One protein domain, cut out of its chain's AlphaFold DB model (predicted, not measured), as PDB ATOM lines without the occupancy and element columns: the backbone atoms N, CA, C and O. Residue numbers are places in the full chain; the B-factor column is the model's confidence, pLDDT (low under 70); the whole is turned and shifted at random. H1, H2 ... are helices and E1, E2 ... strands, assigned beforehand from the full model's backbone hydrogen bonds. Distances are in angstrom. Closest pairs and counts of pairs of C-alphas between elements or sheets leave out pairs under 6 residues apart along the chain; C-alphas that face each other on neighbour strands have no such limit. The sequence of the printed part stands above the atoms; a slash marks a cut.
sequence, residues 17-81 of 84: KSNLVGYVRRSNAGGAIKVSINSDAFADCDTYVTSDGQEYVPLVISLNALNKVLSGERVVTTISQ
ATOM      1  N   LYS A  17      -0.460 -12.940   6.222       78.75
ATOM      2  CA  LYS A  17       0.568 -13.721   6.902       78.75
ATOM      3  C   LYS A  17       0.327 -15.179   6.554       78.75
ATOM      4  O   LYS A  17      -0.768 -15.702   6.707       78.75
ATOM      5  N   SER A  18       1.350 -15.838   6.033       87.25
ATOM      6  CA  SER A  18       1.273 -17.248   5.665       87.25
ATOM      7  C   SER A  18       1.953 -18.079   6.745       87.25
ATOM      8  O   SER A  18       3.161 -17.941   6.955       87.25
ATOM      9  N   ASN A  19       1.194 -18.930   7.433       93.19
ATOM     10  CA  ASN A  19       1.732 -19.851   8.429       93.19
ATOM     11  C   ASN A  19       2.159 -21.161   7.753       93.19
ATOM     12  O   ASN A  19       1.368 -21.768   7.037       93.19
ATOM     13  N   LEU A  20       3.398 -21.619   7.954       95.62
ATOM     14  CA  LEU A  20       3.898 -22.873   7.379       95.62
ATOM     15  C   LEU A  20       3.412 -24.074   8.201       95.62
ATOM     16  O   LEU A  20       3.827 -24.256   9.338       95.62
ATOM     17  N   VAL A  21       2.620 -24.950   7.585       97.31
ATOM     18  CA  VAL A  21       1.945 -26.067   8.274       97.31
ATOM     19  C   VAL A  21       2.491 -27.431   7.850       97.31
ATOM     20  O   VAL A  21       2.404 -28.418   8.581       97.31
ATOM     21  N   GLY A  22       3.084 -27.533   6.663       97.81
ATOM     22  CA  GLY A  22       3.571 -28.820   6.190       97.81
ATOM     23  C   GLY A  22       4.276 -28.790   4.849       97.81
ATOM     24  O   GLY A  22       4.663 -27.743   4.330       97.81
ATOM     25  N   TYR A  23       4.435 -29.982   4.283       98.06
ATOM     26  CA  TYR A  23       5.186 -30.214   3.062       98.06
ATOM     27  C   TYR A  23       4.514 -31.225   2.139       98.06
ATOM     28  O   TYR A  23       3.820 -32.149   2.563       98.06
ATOM     29  N   VAL A  24       4.802 -31.078   0.852       97.62
ATOM     30  CA  VAL A  24       4.313 -31.922  -0.232       97.62
ATOM     31  C   VAL A  24       5.480 -32.393  -1.081       97.62
ATOM     32  O   VAL A  24       6.289 -31.580  -1.525       97.62
ATOM     33  N   ARG A  25       5.556 -33.695  -1.363       96.19
ATOM     34  CA  ARG A  25       6.570 -34.287  -2.251       96.19
ATOM     35  C   ARG A  25       6.000 -35.424  -3.089       96.19
ATOM     36  O   ARG A  25       4.973 -35.997  -2.735       96.19
ATOM     37  N   ARG A  26       6.696 -35.825  -4.155       94.56
ATOM     38  CA  ARG A  26       6.348 -37.057  -4.886       94.56
ATOM     39  C   ARG A  26       6.469 -38.280  -3.976       94.56
ATOM     40  O   ARG A  26       7.387 -38.372  -3.156       94.56
ATOM     41  N   SER A  27       5.540 -39.219  -4.118       91.88
ATOM     42  CA  SER A  27       5.635 -40.521  -3.465       91.88
ATOM     43  C   SER A  27       6.660 -41.401  -4.179       91.88
ATOM     44  O   SER A  27       6.696 -41.458  -5.406       91.88
ATOM     45  N   ASN A  28       7.452 -42.145  -3.405       82.50
ATOM     46  CA  ASN A  28       8.420 -43.106  -3.942       82.50
ATOM     47  C   ASN A  28       7.743 -44.309  -4.626       82.50
ATOM     48  O   ASN A  28       8.385 -44.994  -5.410       82.50
ATOM     49  N   ALA A  29       6.461 -44.565  -4.333       79.38
ATOM     50  CA  ALA A  29       5.693 -45.674  -4.904       79.38
ATOM     51  C   ALA A  29       5.163 -45.393  -6.328       79.38
ATOM     52  O   ALA A  29       4.554 -46.271  -6.930       79.38
ATOM     53  N   GLY A  30       5.401 -44.189  -6.867       71.31
ATOM     54  CA  GLY A  30       4.864 -43.755  -8.159       71.31
ATOM     55  C   GLY A  30       3.366 -43.425  -8.101       71.31
ATOM     56  O   GLY A  30       2.626 -43.945  -7.272       71.31
ATOM     57  N   GLY A  31       2.913 -42.497  -8.947       82.75
ATOM     58  CA  GLY A  31       1.483 -42.201  -9.142       82.75
ATOM     59  C   GLY A  31       0.774 -41.401  -8.041       82.75
ATOM     60  O   GLY A  31      -0.414 -41.132  -8.174       82.75
ATOM     61  N   ALA A  32       1.470 -40.989  -6.978       91.94
ATOM     62  CA  ALA A  32       0.869 -40.227  -5.886       91.94
ATOM     63  C   ALA A  32       1.787 -39.127  -5.345       91.94
ATOM     64  O   ALA A  32       3.013 -39.146  -5.506       91.94
ATOM     65  N   ILE A  33       1.168 -38.194  -4.634       94.19
ATOM     66  CA  ILE A  33       1.828 -37.143  -3.872       94.19
ATOM     67  C   ILE A  33       1.705 -37.476  -2.386       94.19
ATOM     68  O   ILE A  33       0.645 -37.875  -1.911       94.19
ATOM     69  N   LYS A  34       2.802 -37.327  -1.648       96.25
ATOM     70  CA  LYS A  34       2.829 -37.451  -0.194       96.25
ATOM     71  C   LYS A  34       2.694 -36.068   0.424       96.25
ATOM     72  O   LYS A  34       3.499 -35.183   0.135       96.25
ATOM     73  N   VAL A  35       1.708 -35.936   1.296       96.62
ATOM     74  CA  VAL A  35       1.438 -34.756   2.116       96.62
ATOM     75  C   VAL A  35       1.897 -35.076   3.535       96.62
ATOM     76  O   VAL A  35       1.659 -36.174   4.039       96.62
ATOM     77  N   SER A  36       2.628 -34.167   4.162       97.69
ATOM     78  CA  SER A  36       3.107 -34.314   5.536       97.69
ATOM     79  C   SER A  36       2.805 -33.033   6.291       97.69
ATOM     80  O   SER A  36       3.304 -31.974   5.924       97.69
ATOM     81  N   ILE A  37       1.965 -33.148   7.311       97.88
ATOM     82  CA  ILE A  37       1.504 -32.042   8.145       97.88
ATOM     83  C   ILE A  37       2.273 -32.090   9.462       97.88
ATOM     84  O   ILE A  37       2.437 -33.168  10.036       97.88
ATOM     85  N   ASN A  38       2.779 -30.945   9.909       97.56
ATOM     86  CA  ASN A  38       3.327 -30.813  11.249       97.56
ATOM     87  C   ASN A  38       2.148 -30.753  12.232       97.56
ATOM     88  O   ASN A  38       1.278 -29.901  12.088       97.56
ATOM     89  N   SER A  39       2.104 -31.682  13.189       96.31
ATOM     90  CA  SER A  39       1.005 -31.793  14.156       96.31
ATOM     91  C   SER A  39       0.843 -30.544  15.012       96.31
ATOM     92  O   SER A  39      -0.284 -30.139  15.273       96.31
ATOM     93  N   ASP A  40       1.957 -29.942  15.417       96.31
ATOM     94  CA  ASP A  40       1.971 -28.804  16.331       96.31
ATOM     95  C   ASP A  40       1.488 -27.559  15.584       96.31
ATOM     96  O   ASP A  40       0.536 -26.913  16.001       96.31
ATOM     97  N   ALA A  41       2.037 -27.310  14.390       94.31
ATOM     98  CA  ALA A  41       1.593 -26.204  13.543       94.31
ATOM     99  C   ALA A  41       0.126 -26.341  13.107       94.31
ATOM    100  O   ALA A  41      -0.541 -25.336  12.900       94.31
ATOM    101  N   PHE A  42      -0.376 -27.570  12.945       95.44
ATOM    102  CA  PHE A  42      -1.776 -27.822  12.602       95.44
ATOM    103  C   PHE A  42      -2.729 -27.555  13.769       95.44
ATOM    104  O   PHE A  42      -3.854 -27.124  13.533       95.44
ATOM    105  N   ALA A  43      -2.297 -27.807  15.008       94.38
ATOM    106  CA  ALA A  43      -3.093 -27.519  16.198       94.38
ATOM    107  C   ALA A  43      -3.303 -26.010  16.412       94.38
ATOM    108  O   ALA A  43      -4.318 -25.618  16.980       94.38
ATOM    109  N   ASP A  44      -2.372 -25.190  15.919       92.25
ATOM    110  CA  ASP A  44      -2.412 -23.726  16.010       92.25
ATOM    111  C   ASP A  44      -3.114 -23.052  14.812       92.25
ATOM    112  O   ASP A  44      -3.138 -21.824  14.725       92.25
ATOM    113  N   CYS A  45      -3.651 -23.821  13.859       94.81
ATOM    114  CA  CYS A  45      -4.328 -23.263  12.690       94.81
ATOM    115  C   CYS A  45      -5.741 -22.759  13.011       94.81
ATOM    116  O   CYS A  45      -6.494 -23.402  13.743       94.81
ATOM    117  N   ASP A  46      -6.150 -21.688  12.330       95.12
ATOM    118  CA  ASP A  46      -7.536 -21.219  12.352       95.12
ATOM    119  C   ASP A  46      -8.480 -22.259  11.731       95.12
ATOM    120  O   ASP A  46      -8.123 -22.958  10.774       95.12
ATOM    121  N   THR A  47      -9.705 -22.336  12.246       95.38
ATOM    122  CA  THR A  47     -10.742 -23.245  11.754       95.38
ATOM    123  C   THR A  47     -11.984 -22.488  11.300       95.38
ATOM    124  O   THR A  47     -12.245 -21.354  11.701       95.38
ATOM    125  N   TYR A  48     -12.783 -23.124  10.448       94.62
ATOM    126  CA  TYR A  48     -14.134 -22.668  10.145       94.62
ATOM    127  C   TYR A  48     -15.118 -23.828  10.253       94.62
ATOM    128  O   TYR A  48     -14.771 -24.988  10.020       94.62
ATOM    129  N   VAL A  49     -16.362 -23.501  10.593       96.69
ATOM    130  CA  VAL A  49     -17.444 -24.477  10.727       96.69
ATOM    131  C   VAL A  49     -18.372 -24.356   9.527       96.69
ATOM    132  O   VAL A  49     -18.838 -23.266   9.185       96.69
ATOM    133  N   THR A  50     -18.637 -25.473   8.862       95.56
ATOM    134  CA  THR A  50     -19.586 -25.550   7.750       95.56
ATOM    135  C   THR A  50     -21.025 -25.624   8.253       95.56
ATOM    136  O   THR A  50     -21.299 -25.889   9.421       95.56
ATOM    137  N   SER A  51     -21.995 -25.396   7.364       95.88
ATOM    138  CA  SER A  51     -23.425 -25.385   7.714       95.88
ATOM    139  C   SER A  51     -23.956 -26.707   8.286       95.88
ATOM    140  O   SER A  51     -25.018 -26.724   8.900       95.88
ATOM    141  N   ASP A  52     -23.247 -27.813   8.066       95.19
ATOM    142  CA  ASP A  52     -23.527 -29.141   8.619       95.19
ATOM    143  C   ASP A  52     -22.836 -29.399   9.976       95.19
ATOM    144  O   ASP A  52     -22.936 -30.499  10.515       95.19
ATOM    145  N   GLY A  53     -22.162 -28.393  10.542       96.31
ATOM    146  CA  GLY A  53     -21.521 -28.444  11.857       96.31
ATOM    147  C   GLY A  53     -20.124 -29.065  11.870       96.31
ATOM    148  O   GLY A  53     -19.570 -29.256  12.949       96.31
ATOM    149  N   GLN A  54     -19.552 -29.392  10.709       96.12
ATOM    150  CA  GLN A  54     -18.193 -29.929  10.626       96.12
ATOM    151  C   GLN A  54     -17.149 -28.807  10.673       96.12
ATOM    152  O   GLN A  54     -17.318 -27.755  10.061       96.12
ATOM    153  N   GLU A  55     -16.061 -29.042  11.401       96.62
ATOM    154  CA  GLU A  55     -14.962 -28.091  11.561       96.62
ATOM    155  C   GLU A  55     -13.793 -28.451  10.635       96.62
ATOM    156  O   GLU A  55     -13.389 -29.614  10.546       96.62
ATOM    157  N   TYR A  56     -13.248 -27.453   9.939       95.94
ATOM    158  CA  TYR A  56     -12.180 -27.624   8.955       95.94
ATOM    159  C   TYR A  56     -11.052 -26.618   9.151       95.94
ATOM    160  O   TYR A  56     -11.285 -25.461   9.492       95.94
ATOM    161  N   VAL A  57      -9.832 -27.053   8.825       95.62
ATOM    162  CA  VAL A  57      -8.641 -26.199   8.733       95.62
ATOM    163  C   VAL A  57      -8.360 -25.883   7.254       95.62
ATOM    164  O   VAL A  57      -8.066 -26.808   6.486       95.62
ATOM    165  N   PRO A  58      -8.427 -24.613   6.811       95.31
ATOM    166  CA  PRO A  58      -8.126 -24.234   5.436       95.31
ATOM    167  C   PRO A  58      -6.608 -24.186   5.197       95.31
ATOM    168  O   PRO A  58      -5.897 -23.358   5.763       95.31
ATOM    169  N   LEU A  59      -6.110 -25.056   4.314       96.25
ATOM    170  CA  LEU A  59      -4.700 -25.121   3.917       96.25
ATOM    171  C   LEU A  59      -4.535 -24.887   2.414       96.25
ATOM    172  O   LEU A  59      -5.343 -25.336   1.601       96.25
ATOM    173  N   VAL A  60      -3.438 -24.238   2.032       95.75
ATOM    174  CA  VAL A  60      -3.104 -23.893   0.651       95.75
ATOM    175  C   VAL A  60      -1.729 -24.414   0.246       95.75
ATOM    176  O   VAL A  60      -0.800 -24.527   1.046       95.75
ATOM    177  N   ILE A  61      -1.591 -24.706  -1.047       96.69
ATOM    178  CA  ILE A  61      -0.328 -25.043  -1.703       96.69
ATOM    179  C   ILE A  61      -0.246 -24.209  -2.979       96.69
ATOM    180  O   ILE A  61      -1.196 -24.159  -3.760       96.69
ATOM    181  N   SER A  62       0.904 -23.587  -3.237       95.31
ATOM    182  CA  SER A  62       1.139 -22.909  -4.516       95.31
ATOM    183  C   SER A  62       1.069 -23.909  -5.676       95.31
ATOM    184  O   SER A  62       1.883 -24.830  -5.753       95.31
ATOM    185  N   LEU A  63       0.145 -23.688  -6.619       96.44
ATOM    186  CA  LEU A  63       0.007 -24.518  -7.824       96.44
ATOM    187  C   LEU A  63       1.304 -24.566  -8.641       96.44
ATOM    188  O   LEU A  63       1.710 -25.631  -9.096       96.44
ATOM    189  N   ASN A  64       1.992 -23.430  -8.780       97.38
ATOM    190  CA  ASN A  64       3.273 -23.372  -9.480       97.38
ATOM    191  C   ASN A  64       4.322 -24.250  -8.779       97.38
ATOM    192  O   ASN A  64       4.979 -25.079  -9.406       97.38
ATOM    193  N   ALA A  65       4.442 -24.129  -7.455       96.56
ATOM    194  CA  ALA A  65       5.405 -24.924  -6.704       96.56
ATOM    195  C   ALA A  65       5.061 -26.425  -6.710       96.56
ATOM    196  O   ALA A  65       5.968 -27.253  -6.799       96.56
ATOM    197  N   LEU A  66       3.772 -26.778  -6.683       96.75
ATOM    198  CA  LEU A  66       3.308 -28.156  -6.836       96.75
ATOM    199  C   LEU A  66       3.642 -28.716  -8.223       96.75
ATOM    200  O   LEU A  66       4.161 -29.826  -8.313       96.75
ATOM    201  N   ASN A  67       3.430 -27.946  -9.290       96.62
ATOM    202  CA  ASN A  67       3.785 -28.355 -10.652       96.62
ATOM    203  C   ASN A  67       5.280 -28.651 -10.788       96.62
ATOM    204  O   ASN A  67       5.648 -29.649 -11.405       96.62
ATOM    205  N   LYS A  68       6.142 -27.858 -10.141       96.75
ATOM    206  CA  LYS A  68       7.586 -28.137 -10.076       96.75
ATOM    207  C   LYS A  68       7.904 -29.432  -9.331       96.75
ATOM    208  O   LYS A  68       8.843 -30.136  -9.687       96.75
ATOM    209  N   VAL A  69       7.128 -29.768  -8.299       95.88
ATOM    210  CA  VAL A  69       7.263 -31.056  -7.602       95.88
ATOM    211  C   VAL A  69       6.838 -32.215  -8.497       95.88
ATOM    212  O   VAL A  69       7.528 -33.233  -8.557       95.88
ATOM    213  N   LEU A  70       5.740 -32.056  -9.230       93.81
ATOM    214  CA  LEU A  70       5.219 -33.065 -10.152       93.81
ATOM    215  C   LEU A  70       6.170 -33.317 -11.330       93.81
ATOM    216  O   LEU A  70       6.448 -34.477 -11.639       93.81
ATOM    217  N   SER A  71       6.726 -32.258 -11.929       93.88
ATOM    218  CA  SER A  71       7.700 -32.350 -13.028       93.88
ATOM    219  C   SER A  71       9.057 -32.910 -12.589       93.88
ATOM    220  O   SER A  71       9.853 -33.333 -13.422       93.88
ATOM    221  N   GLY A  72       9.324 -32.943 -11.280       92.25
ATOM    222  CA  GLY A  72      10.609 -33.350 -10.722       92.25
ATOM    223  C   GLY A  72      11.673 -32.252 -10.721       92.25
ATOM    224  O   GLY A  72      12.790 -32.525 -10.294       92.25
ATOM    225  N   GLU A  73      11.336 -31.023 -11.128       96.00
ATOM    226  CA  GLU A  73      12.202 -29.839 -10.990       96.00
ATOM    227  C   GLU A  73      12.470 -29.509  -9.513       96.00
ATOM    228  O   GLU A  73      13.536 -29.016  -9.148       96.00
ATOM    229  N   ARG A  74      11.502 -29.803  -8.641       95.44
ATOM    230  CA  ARG A  74      11.573 -29.568  -7.199       95.44
ATOM    231  C   ARG A  74      11.282 -30.857  -6.435       95.44
ATOM    232  O   ARG A  74      10.405 -31.630  -6.796       95.44
ATOM    233  N   VAL A  75      11.996 -31.100  -5.339       95.00
ATOM    234  CA  VAL A  75      11.785 -32.317  -4.529       95.00
ATOM    235  C   VAL A  75      10.570 -32.181  -3.607       95.00
ATOM    236  O   VAL A  75       9.825 -33.140  -3.413       95.00
ATOM    237  N   VAL A  76      10.370 -30.989  -3.041       96.50
ATOM    238  CA  VAL A  76       9.368 -30.720  -2.003       96.50
ATOM    239  C   VAL A  76       8.848 -29.287  -2.095       96.50
ATOM    240  O   VAL A  76       9.632 -28.375  -2.343       96.50
ATOM    241  N   THR A  77       7.557 -29.070  -1.862       97.62
ATOM    242  CA  THR A  77       6.941 -27.745  -1.671       97.62
ATOM    243  C   THR A  77       6.245 -27.664  -0.314       97.62
ATOM    244  O   THR A  77       6.119 -28.676   0.370       97.62
ATOM    245  N   THR A  78       5.834 -26.472   0.101       97.75
ATOM    246  CA  THR A  78       5.186 -26.201   1.386       97.75
ATOM    247  C   THR A  78       3.662 -26.240   1.295       97.75
ATOM    248  O   THR A  78       3.087 -26.064   0.218       97.75
ATOM    249  N   ILE A  79       3.040 -26.457   2.447       97.81
ATOM    250  CA  ILE A  79       1.616 -26.281   2.737       97.81
ATOM    251  C   ILE A  79       1.537 -25.186   3.784       97.81
ATOM    252  O   ILE A  79       2.292 -25.233   4.759       97.81
ATOM    253  N   SER A  80       0.647 -24.228   3.602       96.81
ATOM    254  CA  SER A  80       0.481 -23.124   4.539       96.81
ATOM    255  C   SER A  80      -0.984 -22.813   4.794       96.81
ATOM    256  O   SER A  80      -1.832 -23.158   3.980       96.81
ATOM    257  N   GLN A  81      -1.280 -22.141   5.895       96.19
ATOM    258  CA  GLN A  81      -2.548 -21.446   6.085       96.19
ATOM    259  C   GLN A  81      -2.339 -19.971   5.742       96.19
ATOM    260  O   GLN A  81      -1.321 -19.392   6.122       96.19
TER     261      GLN A  81
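This is residues 17 to 81 of the 84 residues of an uncharacterized protein of Candidatus Poseidoniaceae archaeon (UniProt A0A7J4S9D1). A small three-stranded antiparallel sheet is covered in part by helix H2, which lies along its strands, while the short helix H1 sits by the bend of E1. Between the two helices the chain swings away from the sheet in a long arm, where residues 48 to 49 and 55 to 56 pair antiparallel, and this arm makes much of the length. The printed part has 65 residues, with two named helices and three named strands in the order E1, E2, H1, H2, E3; the sheet runs E2, E1, E3, and the class is mixed, helices and strands. The whole is loose, with a radius of gyration of the C-alphas of 13.5 A and spans of 38 by 26 by 21 A.

The inner strand of the sheet is E1, residues 18 to 26, which bends by 64 degrees at residue 21. The edge strand E3, residues 76 to 81, is antiparallel to E1 at 147 degrees between their directions, with N 24 and O 77 within hydrogen-bond range at 2.8 A and N 19 and O 81 at 2.9 A. The other edge strand, E2, residues 33 to 37, forms a hairpin with E1, antiparallel at 147 degrees; N 23 and O 36 are 2.8 A apart, within hydrogen-bond range. H2, residues 63 to 71, is on the sheet at a height over the sheet of 8.1 A. It lies over E1 and, only just, over E3, with 3 of its 9 C-alphas falling there. It runs along the strands, at 13 degrees to E1 on the local plane. The closest C-alphas of H2 and E3 are those of Ala 65 and Thr 77, 6.0 A apart. H1, residues 39 to 43, is on the sheet and lies over E1; their closest C-alphas are those of Val 21 and Ala 41, 5.3 A apart. H1 and H2 are apart. In H1 and H2 every O i to N i+4 pair is within hydrogen-bond range.

E1, residues 18 to 26, is 23.0 A long from first to last C-alpha and begins with C-alpha 18 at (1.273, -17.248, 5.665). E3, residues 76 to 81, is 17.1 A long and ends with C-alpha 81 at (-2.548, -21.446, 6.085). E2, residues 33 to 37, measures 13.1 A. H2, residues 63 to 71, measures 12.1 A and begins with C-alpha 63 at (0.007, -24.518, -7.824). H1, residues 39 to 43, has five residues.

The two C-alphas farthest apart are those of Asp 52 and Glu 73, at 40.8 A. The link from H1 to H2, with 19 residues between them, is long. The printed part has no cut, its mean pLDDT is 94.4, and no printed residue is under 70.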